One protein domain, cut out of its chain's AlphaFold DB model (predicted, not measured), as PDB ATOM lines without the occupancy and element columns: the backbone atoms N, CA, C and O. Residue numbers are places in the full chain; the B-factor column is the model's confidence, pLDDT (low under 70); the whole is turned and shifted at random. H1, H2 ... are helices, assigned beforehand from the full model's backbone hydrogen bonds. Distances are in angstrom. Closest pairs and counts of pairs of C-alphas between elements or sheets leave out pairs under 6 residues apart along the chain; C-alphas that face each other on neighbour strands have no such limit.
ATOM      1  N   TRP A 586      32.758  -9.353  38.534       90.50
ATOM      2  CA  TRP A 586      31.394  -9.450  38.010       90.50
ATOM      3  C   TRP A 586      31.169 -10.705  37.160       90.50
ATOM      4  O   TRP A 586      30.128 -11.345  37.298       90.50
ATOM      5  N   ILE A 587      32.155 -11.143  36.367       90.19
ATOM      6  CA  ILE A 587      32.112 -12.442  35.673       90.19
ATOM      7  C   ILE A 587      31.940 -13.599  36.672       90.19
ATOM      8  O   ILE A 587      31.176 -14.530  36.415       90.19
ATOM      9  N   ASN A 588      32.617 -13.553  37.821       91.62
ATOM     10  CA  ASN A 588      32.554 -14.608  38.831       91.62
ATOM     11  C   ASN A 588      31.250 -14.601  39.654       91.62
ATOM     12  O   ASN A 588      30.816 -15.677  40.076       91.62
ATOM     13  N   VAL A 589      30.575 -13.455  39.809       91.12
ATOM     14  CA  VAL A 589      29.170 -13.398  40.274       91.12
ATOM     15  C   VAL A 589      28.248 -14.004  39.209       91.12
ATOM     16  O   VAL A 589      27.477 -14.926  39.487       91.12
ATOM     17  N   LEU A 590      28.367 -13.539  37.962       91.75
ATOM     18  CA  LEU A 590      27.494 -13.923  36.850       91.75
ATOM     19  C   LEU A 590      27.530 -15.425  36.553       91.75
ATOM     20  O   LEU A 590      26.466 -16.018  36.408       91.75
ATOM     21  N   LYS A 591      28.711 -16.062  36.526       92.06
ATOM     22  CA  LYS A 591      28.859 -17.525  36.343       92.06
ATOM     23  C   LYS A 591      27.955 -18.322  37.290       92.06
ATOM     24  O   LYS A 591      27.327 -19.293  36.873       92.06
ATOM     25  N   ARG A 592      27.882 -17.900  38.555       92.69
ATOM     26  CA  ARG A 592      27.169 -18.595  39.634       92.69
ATOM     27  C   ARG A 592      25.667 -18.332  39.593       92.69
ATOM     28  O   ARG A 592      24.886 -19.280  39.636       92.69
ATOM     29  N   VAL A 593      25.264 -17.081  39.370       91.19
ATOM     30  CA  VAL A 593      23.860 -16.725  39.095       91.19
ATOM     31  C   VAL A 593      23.335 -17.507  37.884       91.19
ATOM     32  O   VAL A 593      22.297 -18.158  37.964       91.19
ATOM     33  N   VAL A 594      24.084 -17.527  36.778       91.69
ATOM     34  CA  VAL A 594      23.754 -18.278  35.554       91.69
ATOM     35  C   VAL A 594      23.680 -19.788  35.809       91.69
ATOM     36  O   VAL A 594      22.791 -20.446  35.262       91.69
ATOM     37  N   ALA A 595      24.546 -20.346  36.660       91.31
ATOM     38  CA  ALA A 595      24.481 -21.751  37.058       91.31
ATOM     39  C   ALA A 595      23.194 -22.078  37.837       91.31
ATOM     40  O   ALA A 595      22.554 -23.088  37.535       91.31
ATOM     41  N   ILE A 596      22.760 -21.213  38.763       91.00
ATOM     42  CA  ILE A 596      21.484 -21.355  39.488       91.00
ATOM     43  C   ILE A 596      20.297 -21.253  38.520       91.00
ATOM     44  O   ILE A 596      19.437 -22.135  38.519       91.00
ATOM     45  N   VAL A 597      20.276 -20.250  37.633       88.62
ATOM     46  CA  VAL A 597      19.216 -20.089  36.616       88.62
ATOM     47  C   VAL A 597      19.110 -21.338  35.736       88.62
ATOM     48  O   VAL A 597      18.028 -21.907  35.594       88.62
ATOM     49  N   LYS A 598      20.237 -21.827  35.204       85.38
ATOM     50  CA  LYS A 598      20.288 -23.071  34.423       85.38
ATOM     51  C   LYS A 598      19.776 -24.267  35.238       85.38
ATOM     52  O   LYS A 598      19.027 -25.086  34.710       85.38
ATOM     53  N   THR A 599      20.157 -24.368  36.511       82.00
ATOM     54  CA  THR A 599      19.823 -25.481  37.420       82.00
ATOM     55  C   THR A 599      18.335 -25.558  37.752       82.00
ATOM     56  O   THR A 599      17.780 -26.659  37.728       82.00
ATOM     57  N   LEU A 600      17.687 -24.416  38.011       82.00
ATOM     58  CA  LEU A 600      16.247 -24.329  38.268       82.00
ATOM     59  C   LEU A 600      15.437 -24.579  36.991       82.00
ATOM     60  O   LEU A 600      14.547 -25.430  36.983       82.00
ATOM     61  N   ALA A 601      15.781 -23.897  35.893       75.38
ATOM     62  CA  ALA A 601      15.009 -23.969  34.655       75.38
ATOM     63  C   ALA A 601      15.076 -25.358  33.993       75.38
ATOM     64  O   ALA A 601      14.044 -25.896  33.600       75.38
ATOM     65  N   SER A 602      16.253 -26.001  33.972       71.44
ATOM     66  CA  SER A 602      16.406 -27.385  33.472       71.44
ATOM     67  C   SER A 602      15.666 -28.445  34.300       71.44
ATOM     68  O   SER A 602      15.475 -29.560  33.821       71.44
ATOM     69  N   ARG A 603      15.227 -28.106  35.520       70.44
ATOM     70  CA  ARG A 603      14.400 -28.958  36.393       70.44
ATOM     71  C   ARG A 603      12.925 -28.535  36.427       70.44
ATOM     72  O   ARG A 603      12.149 -29.141  37.157       70.44
ATOM     73  N   GLY A 604      12.536 -27.498  35.678       67.56
ATOM     74  CA  GLY A 604      11.178 -26.942  35.697       67.56
ATOM     75  C   GLY A 604      10.769 -26.325  37.040       67.56
ATOM     76  O   GLY A 604       9.577 -26.246  37.329       67.56
ATOM     77  N   ILE A 614      16.860 -11.737  50.475       84.38
ATOM     78  CA  ILE A 614      17.794 -12.709  51.046       84.38
ATOM     79  C   ILE A 614      17.669 -12.678  52.580       84.38
ATOM     80  O   ILE A 614      17.457 -11.609  53.157       84.38
ATOM     81  N   GLY A 615      17.742 -13.842  53.224       81.56
ATOM     82  CA  GLY A 615      17.477 -14.067  54.648       81.56
ATOM     83  C   GLY A 615      15.995 -14.284  54.990       81.56
ATOM     84  O   GLY A 615      15.626 -14.207  56.159       81.56
ATOM     85  N   CYS A 616      15.119 -14.513  54.003       82.44
ATOM     86  CA  CYS A 616      13.676 -14.665  54.224       82.44
ATOM     87  C   CYS A 616      13.186 -16.092  53.904       82.44
ATOM     88  O   CYS A 616      13.211 -16.468  52.733       82.44
ATOM     89  N   PRO A 617      12.621 -16.847  54.873       80.31
ATOM     90  CA  PRO A 617      12.101 -18.207  54.651       80.31
ATOM     91  C   PRO A 617      10.986 -18.347  53.597       80.31
ATOM     92  O   PRO A 617      10.656 -19.458  53.199       80.31
ATOM     93  N   HIS A 618      10.396 -17.235  53.144       78.50
ATOM     94  CA  HIS A 618       9.367 -17.195  52.095       78.50
ATOM     95  C   HIS A 618       9.876 -16.536  50.797       78.50
ATOM     96  O   HIS A 618       9.110 -15.910  50.054       78.50
ATOM     97  N   ASN A 619      11.185 -16.592  50.542       81.88
ATOM     98  CA  ASN A 619      11.771 -16.164  49.276       81.88
ATOM     99  C   ASN A 619      11.487 -17.175  48.141       81.88
ATOM    100  O   ASN A 619      10.878 -18.225  48.344       81.88
ATOM    101  N   GLY A 620      11.838 -16.825  46.902       84.50
ATOM    102  CA  GLY A 620      11.764 -17.762  45.775       84.50
ATOM    103  C   GLY A 620      12.971 -18.694  45.707       84.50
ATOM    104  O   GLY A 620      14.061 -18.290  46.101       84.50
ATOM    105  N   ASN A 621      12.818 -19.882  45.104       86.12
ATOM    106  CA  ASN A 621      13.898 -20.880  45.005       86.12
ATOM    107  C   ASN A 621      15.206 -20.336  44.394       86.12
ATOM    108  O   ASN A 621      16.268 -20.899  44.636       86.12
ATOM    109  N   PHE A 622      15.155 -19.255  43.606       88.25
ATOM    110  CA  PHE A 622      16.350 -18.550  43.132       88.25
ATOM    111  C   PHE A 622      17.167 -17.898  44.264       88.25
ATOM    112  O   PHE A 622      18.390 -17.985  44.251       88.25
ATOM    113  N   MET A 623      16.506 -17.279  45.247       88.69
ATOM    114  CA  MET A 623      17.158 -16.683  46.418       88.69
ATOM    115  C   MET A 623      17.606 -17.766  47.405       88.69
ATOM    116  O   MET A 623      18.770 -17.776  47.783       88.69
ATOM    117  N   MET A 624      16.752 -18.756  47.693       90.44
ATOM    118  CA  MET A 624      17.124 -19.955  48.461       90.44
ATOM    119  C   MET A 624      18.357 -20.674  47.877       90.44
ATOM    120  O   MET A 624      19.230 -21.124  48.613       90.44
ATOM    121  N   ALA A 625      18.476 -20.768  46.548       91.19
ATOM    122  CA  ALA A 625      19.646 -21.367  45.901       91.19
ATOM    123  C   ALA A 625      20.901 -20.472  45.937       91.19
ATOM    124  O   ALA A 625      22.010 -20.997  45.863       91.19
ATOM    125  N   LEU A 626      20.751 -19.147  46.052       91.31
ATOM    126  CA  LEU A 626      21.864 -18.223  46.305       91.31
ATOM    127  C   LEU A 626      22.342 -18.305  47.761       91.31
ATOM    128  O   LEU A 626      23.545 -18.283  47.998       91.31
ATOM    129  N   GLU A 627      21.418 -18.445  48.710       91.56
ATOM    130  CA  GLU A 627      21.692 -18.655  50.137       91.56
ATOM    131  C   GLU A 627      22.419 -19.985  50.369       91.56
ATOM    132  O   GLU A 627      23.493 -20.000  50.964       91.56
ATOM    133  N   LEU A 628      21.910 -21.080  49.794       93.00
ATOM    134  CA  LEU A 628      22.572 -22.388  49.823       93.00
ATOM    135  C   LEU A 628      23.955 -22.356  49.151       93.00
ATOM    136  O   LEU A 628      24.863 -23.057  49.576       93.00
ATOM    137  N   LEU A 629      24.145 -21.547  48.101       93.06
ATOM    138  CA  LEU A 629      25.468 -21.392  47.494       93.06
ATOM    139  C   LEU A 629      26.416 -20.564  48.378       93.06
ATOM    140  O   LEU A 629      27.606 -20.851  48.399       93.06
ATOM    141  N   ALA A 630      25.910 -19.579  49.126       93.12
ATOM    142  CA  ALA A 630      26.701 -18.769  50.057       93.12
ATOM    143  C   ALA A 630      27.279 -19.576  51.231       93.12
ATOM    144  O   ALA A 630      28.338 -19.220  51.743       93.12
ATOM    145  N   GLU A 631      26.614 -20.663  51.634       93.00
ATOM    146  CA  GLU A 631      27.087 -21.593  52.671       93.00
ATOM    147  C   GLU A 631      28.422 -22.262  52.289       93.00
ATOM    148  O   GLU A 631      29.291 -22.445  53.138       93.00
ATOM    149  N   PHE A 632      28.621 -22.560  50.997       94.31
ATOM    150  CA  PHE A 632      29.803 -23.272  50.484       94.31
ATOM    151  C   PHE A 632      30.744 -22.405  49.627       94.31
ATOM    152  O   PHE A 632      31.854 -22.833  49.312       94.31
ATOM    153  N   ASP A 633      30.329 -21.197  49.238       94.56
ATOM    154  CA  ASP A 633      31.091 -20.284  48.380       94.56
ATOM    155  C   ASP A 633      31.325 -18.927  49.080       94.56
ATOM    156  O   ASP A 633      30.471 -18.032  49.020       94.56
ATOM    157  N   PRO A 634      32.500 -18.722  49.715       93.81
ATOM    158  CA  PRO A 634      32.818 -17.487  50.437       93.81
ATOM    159  C   PRO A 634      32.765 -16.218  49.574       93.81
ATOM    160  O   PRO A 634      32.503 -15.127  50.084       93.81
ATOM    161  N   PHE A 635      32.982 -16.341  48.260       94.06
ATOM    162  CA  PHE A 635      32.902 -15.217  47.330       94.06
ATOM    163  C   PHE A 635      31.446 -14.763  47.129       94.06
ATOM    164  O   PHE A 635      31.174 -13.562  47.159       94.06
ATOM    165  N   ILE A 636      30.497 -15.697  46.985       92.88
ATOM    166  CA  ILE A 636      29.063 -15.369  46.967       92.88
ATOM    167  C   ILE A 636      28.574 -14.915  48.337       92.88
ATOM    168  O   ILE A 636      27.806 -13.959  48.386       92.88
ATOM    169  N   SER A 637      29.056 -15.511  49.428       92.62
ATOM    170  CA  SER A 637      28.735 -15.064  50.790       92.62
ATOM    171  C   SER A 637      29.076 -13.581  50.997       92.62
ATOM    172  O   SER A 637      28.205 -12.781  51.343       92.62
ATOM    173  N   ASN A 638      30.300 -13.171  50.641       92.56
ATOM    174  CA  ASN A 638      30.730 -11.772  50.706       92.56
ATOM    175  C   ASN A 638      30.004 -10.859  49.691       92.56
ATOM    176  O   ASN A 638      29.710  -9.698  49.978       92.56
ATOM    177  N   HIS A 639      29.672 -11.359  48.496       91.19
ATOM    178  CA  HIS A 639      28.854 -10.596  47.548       91.19
ATOM    179  C   HIS A 639      27.424 -10.369  48.075       91.19
ATOM    180  O   HIS A 639      26.850  -9.303  47.869       91.19
ATOM    181  N   ILE A 640      26.847 -11.343  48.780       90.38
ATOM    182  CA  ILE A 640      25.493 -11.275  49.334       90.38
ATOM    183  C   ILE A 640      25.427 -10.400  50.588       90.38
ATOM    184  O   ILE A 640      24.480  -9.623  50.707       90.38
ATOM    185  N   SER A 641      26.421 -10.451  51.481       86.88
ATOM    186  CA  SER A 641      26.468  -9.559  52.651       86.88
ATOM    187  C   SER A 641      26.492  -8.079  52.244       86.88
ATOM    188  O   SER A 641      25.863  -7.249  52.894       86.88
ATOM    189  N   THR A 642      27.149  -7.763  51.123       83.88
ATOM    190  CA  THR A 642      27.281  -6.401  50.585       83.88
ATOM    191  C   THR A 642      26.158  -5.991  49.617       83.88
ATOM    192  O   THR A 642      25.744  -4.836  49.625       83.88
ATOM    193  N   ASN A 643      25.638  -6.906  48.785       82.38
ATOM    194  CA  ASN A 643      24.728  -6.587  47.664       82.38
ATOM    195  C   ASN A 643      23.405  -7.387  47.655       82.38
ATOM    196  O   ASN A 643      22.650  -7.317  46.677       82.38
ATOM    197  N   GLY A 644      23.107  -8.163  48.703       78.62
ATOM    198  CA  GLY A 644      21.988  -9.115  48.736       78.62
ATOM    199  C   GLY A 644      20.589  -8.502  48.883       78.62
ATOM    200  O   GLY A 644      19.628  -9.028  48.329       78.62
ATOM    201  N   ASN A 645      20.463  -7.369  49.585       82.56
ATOM    202  CA  ASN A 645      19.188  -6.664  49.804       82.56
ATOM    203  C   ASN A 645      19.287  -5.138  49.522       82.56
ATOM    204  O   ASN A 645      18.899  -4.335  50.370       82.56
ATOM    205  N   PRO A 646      19.771  -4.684  48.347       68.81
ATOM    206  CA  PRO A 646      20.294  -3.326  48.144       68.81
ATOM    207  C   PRO A 646      19.210  -2.264  47.846       68.81
ATOM    208  O   PRO A 646      19.456  -1.274  47.165       68.81
ATOM    209  N   GLY A 647      17.977  -2.464  48.321       67.88
ATOM    210  CA  GLY A 647      16.897  -1.480  48.201       67.88
ATOM    211  C   GLY A 647      16.456  -1.151  46.764       67.88
ATOM    212  O   GLY A 647      16.379  -2.017  45.891       67.88
ATOM    213  N   LYS A 648      16.085   0.117  46.533       64.00
ATOM    214  CA  LYS A 648      15.684   0.660  45.221       64.00
ATOM    215  C   LYS A 648      16.762   1.621  44.723       64.00
ATOM    216  O   LYS A 648      17.246   2.430  45.499       64.00
ATOM    217  N   GLY A 649      17.060   1.582  43.424       61.66
ATOM    218  CA  GLY A 649      18.025   2.481  42.773       61.66
ATOM    219  C   GLY A 649      19.392   1.848  42.496       61.66
ATOM    220  O   GLY A 649      20.087   2.306  41.596       61.66
ATOM    221  N   HIS A 650      19.737   0.757  43.184       65.19
ATOM    222  CA  HIS A 650      21.014   0.060  43.019       65.19
ATOM    223  C   HIS A 650      20.947  -1.055  41.963       65.19
ATOM    224  O   HIS A 650      19.961  -1.790  41.856       65.19
ATOM    225  N   THR A 651      22.023  -1.202  41.191       61.97
ATOM    226  CA  THR A 651      22.177  -2.234  40.159       61.97
ATOM    227  C   THR A 651      22.581  -3.561  40.805       61.97
ATOM    228  O   THR A 651      23.709  -3.698  41.263       61.97
ATOM    229  N   SER A 652      21.688  -4.557  40.840       76.06
ATOM    230  CA  SER A 652      21.998  -5.884  41.400       76.06
ATOM    231  C   SER A 652      21.702  -7.010  40.415       76.06
ATOM    232  O   SER A 652      20.566  -7.175  39.959       76.06
ATOM    233  N   TYR A 653      22.720  -7.830  40.141       80.12
ATOM    234  CA  TYR A 653      22.608  -9.024  39.299       80.12
ATOM    235  C   TYR A 653      21.827 -10.173  39.960       80.12
ATOM    236  O   TYR A 653      21.455 -11.126  39.279       80.12
ATOM    237  N   LEU A 654      21.530 -10.060  41.261       84.50
ATOM    238  CA  LEU A 654      20.657 -10.976  42.000       84.50
ATOM    239  C   LEU A 654      19.169 -10.586  41.866       84.50
ATOM    240  O   LEU A 654      18.282 -11.346  42.251       84.50
ATOM    241  N   SER A 655      18.862  -9.401  41.325       79.56
ATOM    242  CA  SER A 655      17.478  -8.941  41.167       79.56
ATOM    243  C   SER A 655      16.708  -9.752  40.119       79.56
ATOM    244  O   SER A 655      17.267 -10.201  39.115       79.56
TER     245      SER A 655
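Overview. This is residues 586 to 604 and 614 to 655 of the 1029 residues of the protein "TTF-type domain-containing protein" of Acyrthosiphon pisum (UniProt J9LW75). Two helices, H2 and H3, meet at a corner, and the longest helix, H1, crosses H2 and passes near H3; a tail, residues 644 to 655, loops out and folds back. The 61 printed residues hold three named helices, in the order H1, H2, H3, and no named strand: all helix. The whole is compact, with a radius of gyration of the C-alphas of 11.3 A and spans of 31 by 27 by 22 A.

Arrangement. H1, residues 586 to 601, touches H2, residues 621 to 632, with residues 593 to 600 alone, opposite ways at a steep tilt of 54 degrees; the closest C-alphas, of Ile 596 and Ala 625, are 6.7 A apart. H3, residues 634 to 643, is close to H1 but not clearly touching, about perpendicular at 84 degrees; the closest C-alphas, of Val 589 and Ile 636, are 7.0 A apart. H2 and H3 touch only at the corner, closest at the C-alphas of Ala 630 and Ser 637, 4.3 A. Every O i to N i+4 pair is within hydrogen-bond range in H3, 11 of 12 in H1 and 7 of 8 in H2.

Along the chain. H1 is 22.1 A long from C-alpha 586 at (31.394, -9.450, 38.010), H2 17.0 A, and H3 13.9 A to C-alpha 643 at (24.728, -6.587, 47.664).

Size, cuts and confidence. The C-alphas of Arg 603 and Gly 649 are farthest apart, 32.3 A. Residues 605 to 613 are not printed; C-alphas 604 and 614 are 22.0 A apart across this cut. The link H2 to H3 is tight. The pLDDT is under 70 at residue 604 and residues 646 to 651.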